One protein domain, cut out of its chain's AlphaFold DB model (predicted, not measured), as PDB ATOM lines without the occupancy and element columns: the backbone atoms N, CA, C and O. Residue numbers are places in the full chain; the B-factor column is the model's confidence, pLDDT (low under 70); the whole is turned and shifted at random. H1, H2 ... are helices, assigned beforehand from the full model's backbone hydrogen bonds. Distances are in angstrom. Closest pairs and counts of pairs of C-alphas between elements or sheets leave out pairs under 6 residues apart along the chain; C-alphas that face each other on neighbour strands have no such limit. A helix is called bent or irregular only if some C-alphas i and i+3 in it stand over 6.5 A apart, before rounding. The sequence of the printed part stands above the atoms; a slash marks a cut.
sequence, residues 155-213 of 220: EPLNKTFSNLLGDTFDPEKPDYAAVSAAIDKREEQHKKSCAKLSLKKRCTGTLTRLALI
ATOM      1  N   GLU A 155      34.236 -37.434   2.562       76.25
ATOM      2  CA  GLU A 155      33.885 -36.149   3.180       76.25
ATOM      3  C   GLU A 155      33.004 -36.278   4.434       76.25
ATOM      4  O   GLU A 155      33.359 -35.703   5.472       76.25
ATOM      5  N   PRO A 156      31.878 -37.026   4.424       75.94
ATOM      6  CA  PRO A 156      31.070 -37.195   5.626       75.94
ATOM      7  C   PRO A 156      31.844 -37.915   6.735       75.94
ATOM      8  O   PRO A 156      31.693 -37.554   7.903       75.94
ATOM      9  N   LEU A 157      32.713 -38.871   6.392       72.88
ATOM     10  CA  LEU A 157      33.569 -39.557   7.359       72.88
ATOM     11  C   LEU A 157      34.580 -38.584   7.973       72.88
ATOM     12  O   LEU A 157      34.627 -38.457   9.196       72.88
ATOM     13  N   ASN A 158      35.293 -37.811   7.159       78.88
ATOM     14  CA  ASN A 158      36.256 -36.809   7.616       78.88
ATOM     15  C   ASN A 158      35.601 -35.762   8.521       78.88
ATOM     16  O   ASN A 158      36.162 -35.395   9.554       78.88
ATOM     17  N   LYS A 159      34.367 -35.346   8.216       79.00
ATOM     18  CA  LYS A 159      33.581 -34.463   9.087       79.00
ATOM     19  C   LYS A 159      33.239 -35.132  10.418       79.00
ATOM     20  O   LYS A 159      33.328 -34.495  11.466       79.00
ATOM     21  N   THR A 160      32.855 -36.409  10.411       76.31
ATOM     22  CA  THR A 160      32.595 -37.142  11.661       76.31
ATOM     23  C   THR A 160      33.853 -37.319  12.505       76.31
ATOM     24  O   THR A 160      33.780 -37.112  13.715       76.31
ATOM     25  N   PHE A 161      34.999 -37.611  11.888       77.00
ATOM     26  CA  PHE A 161      36.285 -37.720  12.571       77.00
ATOM     27  C   PHE A 161      36.738 -36.380  13.134       77.00
ATOM     28  O   PHE A 161      37.056 -36.316  14.314       77.00
ATOM     29  N   SER A 162      36.644 -35.297  12.365       81.44
ATOM     30  CA  SER A 162      36.968 -33.945  12.841       81.44
ATOM     31  C   SER A 162      36.088 -33.541  14.030       81.44
ATOM     32  O   SER A 162      36.570 -32.993  15.012       81.44
ATOM     33  N   ASN A 163      34.800 -33.902  14.032       77.81
ATOM     34  CA  ASN A 163      33.922 -33.665  15.186       77.81
ATOM     35  C   ASN A 163      34.254 -34.566  16.400       77.81
ATOM     36  O   ASN A 163      33.991 -34.205  17.552       77.81
ATOM     37  N   LEU A 164      34.789 -35.768  16.162       75.25
ATOM     38  CA  LEU A 164      35.128 -36.749  17.199       75.25
ATOM     39  C   LEU A 164      36.549 -36.564  17.764       75.25
ATOM     40  O   LEU A 164      36.827 -36.951  18.897       75.25
ATOM     41  N   LEU A 165      37.458 -35.985  17.005       76.81
ATOM     42  CA  LEU A 165      38.870 -35.881  17.362       76.81
ATOM     43  C   LEU A 165      39.310 -34.418  17.478       76.81
ATOM     44  O   LEU A 165      40.311 -34.130  18.125       76.81
ATOM     45  N   GLY A 166      38.509 -33.479  16.971       76.38
ATOM     46  CA  GLY A 166      38.862 -32.065  16.937       76.38
ATOM     47  C   GLY A 166      40.149 -31.864  16.144       76.38
ATOM     48  O   GLY A 166      40.369 -32.527  15.132       76.38
ATOM     49  N   ASP A 167      41.024 -31.013  16.671       72.12
ATOM     50  CA  ASP A 167      42.295 -30.641  16.041       72.12
ATOM     51  C   ASP A 167      43.310 -31.795  15.934       72.12
ATOM     52  O   ASP A 167      44.363 -31.628  15.326       72.12
ATOM     53  N   THR A 168      43.044 -32.971  16.524       69.44
ATOM     54  CA  THR A 168      43.957 -34.124  16.424       69.44
ATOM     55  C   THR A 168      43.758 -34.951  15.154       69.44
ATOM     56  O   THR A 168      44.465 -35.937  14.972       69.44
ATOM     57  N   PHE A 169      42.781 -34.614  14.308       75.81
ATOM     58  CA  PHE A 169      42.580 -35.251  13.009       75.81
ATOM     59  C   PHE A 169      42.699 -34.204  11.904       75.81
ATOM     60  O   PHE A 169      41.806 -33.381  11.720       75.81
ATOM     61  N   ASP A 170      43.803 -34.270  11.166       77.81
ATOM     62  CA  ASP A 170      43.973 -33.568   9.899       77.81
ATOM     63  C   ASP A 170      43.678 -34.561   8.758       77.81
ATOM     64  O   ASP A 170      44.369 -35.581   8.657       77.81
ATOM     65  N   PRO A 171      42.649 -34.326   7.920       70.00
ATOM     66  CA  PRO A 171      42.313 -35.219   6.815       70.00
ATOM     67  C   PRO A 171      43.376 -35.250   5.709       70.00
ATOM     68  O   PRO A 171      43.438 -36.238   4.979       70.00
ATOM     69  N   GLU A 172      44.205 -34.212   5.568       78.38
ATOM     70  CA  GLU A 172      45.278 -34.175   4.566       78.38
ATOM     71  C   GLU A 172      46.528 -34.917   5.050       78.38
ATOM     72  O   GLU A 172      47.273 -35.482   4.247       78.38
ATOM     73  N   LYS A 173      46.761 -34.931   6.368       77.56
ATOM     74  CA  LYS A 173      47.923 -35.568   7.004       77.56
ATOM     75  C   LYS A 173      47.531 -36.242   8.323       77.56
ATOM     76  O   LYS A 173      47.866 -35.736   9.397       77.56
ATOM     77  N   PRO A 174      46.848 -37.398   8.274       73.75
ATOM     78  CA  PRO A 174      46.430 -38.082   9.487       73.75
ATOM     79  C   PRO A 174      47.645 -38.619  10.257       73.75
ATOM     80  O   PRO A 174      48.330 -39.540   9.811       73.75
ATOM     81  N   ASP A 175      47.891 -38.086  11.455       84.00
ATOM     82  CA  ASP A 175      48.780 -38.724  12.430       84.00
ATOM     83  C   ASP A 175      48.029 -39.881  13.103       84.00
ATOM     84  O   ASP A 175      47.341 -39.718  14.114       84.00
ATOM     85  N   TYR A 176      48.150 -41.075  12.521       77.56
ATOM     86  CA  TYR A 176      47.456 -42.273  12.995       77.56
ATOM     87  C   TYR A 176      47.790 -42.644  14.447       77.56
ATOM     88  O   TYR A 176      46.932 -43.190  15.146       77.56
ATOM     89  N   ALA A 177      48.997 -42.333  14.934       79.94
ATOM     90  CA  ALA A 177      49.382 -42.616  16.314       79.94
ATOM     91  C   ALA A 177      48.665 -41.670  17.288       79.94
ATOM     92  O   ALA A 177      48.106 -42.119  18.295       79.94
ATOM     93  N   ALA A 178      48.617 -40.374  16.965       79.81
ATOM     94  CA  ALA A 178      47.868 -39.389  17.743       79.81
ATOM     95  C   ALA A 178      46.354 -39.650  17.701       79.81
ATOM     96  O   ALA A 178      45.691 -39.586  18.740       79.81
ATOM     97  N   VAL A 179      45.815 -40.007  16.532       78.94
ATOM     98  CA  VAL A 179      44.400 -40.366  16.342       78.94
ATOM     99  C   VAL A 179      44.031 -41.587  17.183       78.94
ATOM    100  O   VAL A 179      43.043 -41.542  17.914       78.94
ATOM    101  N   SER A 180      44.840 -42.649  17.147       81.81
ATOM    102  CA  SER A 180      44.615 -43.862  17.942       81.81
ATOM    103  C   SER A 180      44.589 -43.560  19.446       81.81
ATOM    104  O   SER A 180      43.616 -43.869  20.137       81.81
ATOM    105  N   ALA A 181      45.581 -42.816  19.945       83.25
ATOM    106  CA  ALA A 181      45.635 -42.418  21.351       83.25
ATOM    107  C   ALA A 181      44.449 -41.524  21.772       83.25
ATOM    108  O   ALA A 181      43.960 -41.605  22.905       83.25
ATOM    109  N   ALA A 182      43.970 -40.656  20.876       81.69
ATOM    110  CA  ALA A 182      42.807 -39.809  21.117       81.69
ATOM    111  C   ALA A 182      41.499 -40.619  21.174       81.69
ATOM    112  O   ALA A 182      40.659 -40.348  22.041       81.69
ATOM    113  N   ILE A 183      41.350 -41.637  20.320       83.25
ATOM    114  CA  ILE A 183      40.229 -42.587  20.357       83.25
ATOM    115  C   ILE A 183      40.212 -43.329  21.697       83.25
ATOM    116  O   ILE A 183      39.202 -43.270  22.402       83.25
ATOM    117  N   ASP A 184      41.335 -43.923  22.107       85.44
ATOM    118  CA  ASP A 184      41.450 -44.662  23.374       85.44
ATOM    119  C   ASP A 184      41.083 -43.789  24.579       85.44
ATOM    120  O   ASP A 184      40.306 -44.176  25.463       85.44
ATOM    121  N   LYS A 185      41.578 -42.547  24.594       83.81
ATOM    122  CA  LYS A 185      41.269 -41.575  25.646       83.81
ATOM    123  C   LYS A 185      39.781 -41.227  25.684       83.81
ATOM    124  O   LYS A 185      39.209 -41.108  26.774       83.81
ATOM    125  N   ARG A 186      39.138 -41.058  24.524       81.44
ATOM    126  CA  ARG A 186      37.706 -40.738  24.422       81.44
ATOM    127  C   ARG A 186      36.840 -41.929  24.827       81.44
ATOM    128  O   ARG A 186      35.846 -41.739  25.531       81.44
ATOM    129  N   GLU A 187      37.240 -43.151  24.488       83.25
ATOM    130  CA  GLU A 187      36.588 -44.363  24.979       83.25
ATOM    131  C   GLU A 187      36.665 -44.484  26.495       83.25
ATOM    132  O   GLU A 187      35.670 -44.806  27.145       83.25
ATOM    133  N   GLU A 188      37.828 -44.225  27.089       84.69
ATOM    134  CA  GLU A 188      37.987 -44.327  28.533       84.69
ATOM    135  C   GLU A 188      37.169 -43.254  29.266       84.69
ATOM    136  O   GLU A 188      36.546 -43.531  30.295       84.69
ATOM    137  N   GLN A 189      37.091 -42.040  28.711       81.06
ATOM    138  CA  GLN A 189      36.184 -40.998  29.195       81.06
ATOM    139  C   GLN A 189      34.717 -41.427  29.098       81.06
ATOM    140  O   GLN A 189      33.973 -41.245  30.063       81.06
ATOM    141  N   HIS A 190      34.316 -42.050  27.988       79.31
ATOM    142  CA  HIS A 190      32.958 -42.549  27.785       79.31
ATOM    143  C   HIS A 190      32.615 -43.700  28.747       79.31
ATOM    144  O   HIS A 190      31.561 -43.700  29.385       79.31
ATOM    145  N   LYS A 191      33.536 -44.651  28.949       81.75
ATOM    146  CA  LYS A 191      33.418 -45.729  29.947       81.75
ATOM    147  C   LYS A 191      33.248 -45.139  31.355       81.75
ATOM    148  O   LYS A 191      32.352 -45.547  32.094       81.75
ATOM    149  N   LYS A 192      34.029 -44.108  31.705       77.94
ATOM    150  CA  LYS A 192      33.923 -43.385  32.987       77.94
ATOM    151  C   LYS A 192      32.614 -42.596  33.124       77.94
ATOM    152  O   LYS A 192      32.064 -42.558  34.224       77.94
ATOM    153  N   SER A 193      32.086 -41.981  32.063       71.81
ATOM    154  CA  SER A 193      30.791 -41.280  32.108       71.81
ATOM    155  C   SER A 193      29.610 -42.247  32.211       71.81
ATOM    156  O   SER A 193      28.684 -41.999  32.981       71.81
ATOM    157  N   CYS A 194      29.673 -43.384  31.518       66.50
ATOM    158  CA  CYS A 194      28.673 -44.451  31.586       66.50
ATOM    159  C   CYS A 194      28.687 -45.203  32.922       66.50
ATOM    160  O   CYS A 194      27.652 -45.690  33.356       66.50
ATOM    161  N   ALA A 195      29.828 -45.277  33.609       68.50
ATOM    162  CA  ALA A 195      29.889 -45.825  34.965       68.50
ATOM    163  C   ALA A 195      29.269 -44.881  36.015       68.50
ATOM    164  O   ALA A 195      28.734 -45.343  37.020       68.50
ATOM    165  N   LYS A 196      29.329 -43.560  35.789       61.16
ATOM    166  CA  LYS A 196      28.777 -42.534  36.696       61.16
ATOM    167  C   LYS A 196      27.267 -42.335  36.542       61.16
ATOM    168  O   LYS A 196      26.600 -41.977  37.507       61.16
ATOM    169  N   LEU A 197      26.729 -42.563  35.348       56.38
ATOM    170  CA  LEU A 197      25.295 -42.553  35.073       56.38
ATOM    171  C   LEU A 197      24.821 -44.005  35.047       56.38
ATOM    172  O   LEU A 197      25.100 -44.711  34.088       56.38
ATOM    173  N   SER A 198      24.082 -44.471  36.054       53.03
ATOM    174  CA  SER A 198      23.596 -45.861  36.161       53.03
ATOM    175  C   SER A 198      22.590 -46.298  35.070       53.03
ATOM    176  O   SER A 198      21.780 -47.196  35.292       53.03
ATOM    177  N   LEU A 199      22.599 -45.684  33.885       50.28
ATOM    178  CA  LEU A 199      21.761 -46.025  32.742       50.28
ATOM    179  C   LEU A 199      22.539 -46.871  31.732       50.28
ATOM    180  O   LEU A 199      22.976 -46.406  30.681       50.28
ATOM    181  N   LYS A 200      22.592 -48.172  32.019       54.62
ATOM    182  CA  LYS A 200      23.081 -49.235  31.123       54.62
ATOM    183  C   LYS A 200      22.422 -49.260  29.728       54.62
ATOM    184  O   LYS A 200      22.954 -49.902  28.837       54.62
ATOM    185  N   LYS A 201      21.298 -48.556  29.520       55.41
ATOM    186  CA  LYS A 201      20.526 -48.559  28.262       55.41
ATOM    187  C   LYS A 201      20.884 -47.459  27.247       55.41
ATOM    188  O   LYS A 201      20.416 -47.545  26.123       55.41
ATOM    189  N   ARG A 202      21.690 -46.438  27.592       52.75
ATOM    190  CA  ARG A 202      22.007 -45.319  26.662       52.75
ATOM    191  C   ARG A 202      23.426 -45.319  26.081       52.75
ATOM    192  O   ARG A 202      23.699 -44.548  25.172       52.75
ATOM    193  N   CYS A 203      24.318 -46.180  26.567       53.31
ATOM    194  CA  CYS A 203      25.726 -46.178  26.147       53.31
ATOM    195  C   CYS A 203      26.040 -47.086  24.947       53.31
ATOM    196  O   CYS A 203      27.185 -47.132  24.505       53.31
ATOM    197  N   THR A 204      25.051 -47.804  24.416       54.16
ATOM    198  CA  THR A 204      25.227 -48.758  23.311       54.16
ATOM    199  C   THR A 204      25.207 -48.108  21.926       54.16
ATOM    200  O   THR A 204      25.685 -48.723  20.987       54.16
ATOM    201  N   GLY A 205      24.717 -46.870  21.777       48.94
ATOM    202  CA  GLY A 205      24.610 -46.214  20.463       48.94
ATOM    203  C   GLY A 205      25.916 -45.617  19.916       48.94
ATOM    204  O   GLY A 205      26.071 -45.467  18.709       48.94
ATOM    205  N   THR A 206      26.870 -45.272  20.784       51.00
ATOM    206  CA  THR A 206      28.140 -44.624  20.400       51.00
ATOM    207  C   THR A 206      29.281 -45.616  20.177       51.00
ATOM    208  O   THR A 206      30.170 -45.341  19.376       51.00
ATOM    209  N   LEU A 207      29.243 -46.785  20.825       51.69
ATOM    210  CA  LEU A 207      30.269 -47.828  20.689       51.69
ATOM    211  C   LEU A 207      30.193 -48.566  19.343       51.69
ATOM    212  O   LEU A 207      31.229 -48.916  18.787       51.69
ATOM    213  N   THR A 208      29.001 -48.720  18.761       51.31
ATOM    214  CA  THR A 208      28.833 -49.373  17.449       51.31
ATOM    215  C   THR A 208      29.489 -48.582  16.313       51.31
ATOM    216  O   THR A 208      29.922 -49.168  15.328       51.31
ATOM    217  N   ARG A 209      29.629 -47.255  16.457       51.50
ATOM    218  CA  ARG A 209      30.333 -46.408  15.476       51.50
ATOM    219  C   ARG A 209      31.859 -46.460  15.606       51.50
ATOM    220  O   ARG A 209      32.537 -46.218  14.619       51.50
ATOM    221  N   LEU A 210      32.389 -46.788  16.785       51.16
ATOM    222  CA  LEU A 210      33.831 -46.948  17.027       51.16
ATOM    223  C   LEU A 210      34.344 -48.326  16.586       51.16
ATOM    224  O   LEU A 210      35.421 -48.423  16.008       51.16
ATOM    225  N   ALA A 211      33.539 -49.378  16.768       52.28
ATOM    226  CA  ALA A 211      33.885 -50.731  16.330       52.28
ATOM    227  C   ALA A 211      34.040 -50.856  14.800       52.28
ATOM    228  O   ALA A 211      34.862 -51.637  14.332       52.28
ATOM    229  N   LEU A 212      33.314 -50.042  14.019       51.94
ATOM    230  CA  LEU A 212      33.426 -50.011  12.554       51.94
ATOM    231  C   LEU A 212      34.765 -49.419  12.058       51.94
ATOM    232  O   LEU A 212      35.140 -49.620  10.909       51.94
ATOM    233  N   ILE A 213      35.479 -48.678  12.912       55.38
ATOM    234  CA  ILE A 213      36.741 -47.999  12.572       55.38
ATOM    235  C   ILE A 213      37.936 -48.951  12.740       55.38
ATOM    236  O   ILE A 213      38.915 -48.846  12.008       55.38
TER     237      ILE A 213
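Overview. This is residues 155 to 213 of the 220 residues of an uncharacterized protein of Corynebacterium jeikeium (UniProt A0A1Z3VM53). A long straight helix, H2, makes the length of a loose, open frame; H1 meets it near its first end in a rough L, and after H2 the chain folds back so that the short helix H3 runs beside H2 without touching it. The turn between H2 and H3 sticks out at the far end, where residues 196 to 201 stand free. The printed part has 59 residues with three named helices, in the order H1, H2, H3, and no named strand; the class is all helix. The whole is only just loose, close to compact, with a radius of gyration of the C-alphas of 12.8 A, and its C-alphas span 40 by 21 by 16 A.

Arrangement. H1, residues 155 to 168, touches H2, residues 176 to 196. The closest C-alphas of the two are those of Thr 168 and Val 179, 6.3 A apart. H1 touches H2 with residues 165 to 168 alone, and H2 touches H1 with residues 178 to 183 alone. Their lines stand at 81 degrees, about perpendicular, though the line of H1 is a rough one. H1 is irregular: C-alphas 164 and 167 are 9.5 A apart. H3, residues 204 to 211, touches no helix but is near H2, with 7 pairs of C-alphas within 10 A and the closest pair 8.4 A apart. H1 and H3 are apart. In H2 every O i to N i+4 pair is within hydrogen-bond range; in H1 8 of 10 are. In H3 1 of 4 is, and 1 of its 5 O i to N i+3 pairs is within range.

Along the chain. H1 has 14 residues, from C-alpha 155 at (33.885, -36.149, 3.180) to C-alpha 168, and measures 16.8 A between these two. H2 has 21 residues and measures 30.2 A from C-alpha 176 at (47.456, -42.273, 12.995) to C-alpha 196 at (28.777, -42.534, 36.696). H3 has 8 residues and measures 11.3 A from first to last C-alpha; C-alpha 211 is at (33.885, -50.731, 16.330). H3 is neither bent nor irregular, but only just: C-alphas 205 and 208 are 6.1 A apart.

Size, cuts and confidence. The outline is elongated, and the two C-alphas farthest apart are those of Glu 172 and Ser 198, at 40.1 A. The first and last printed C-alphas, those of Glu 155 and Ile 213, are 15.4 A apart. The printed part has no cut. The links from H1 to H2 and from H2 to H3 are both short, with 7 residues each. The mean pLDDT of the printed part is 70.4; residue 168 and residues 194 to 213 are under 70, and H3 has a mean of 52.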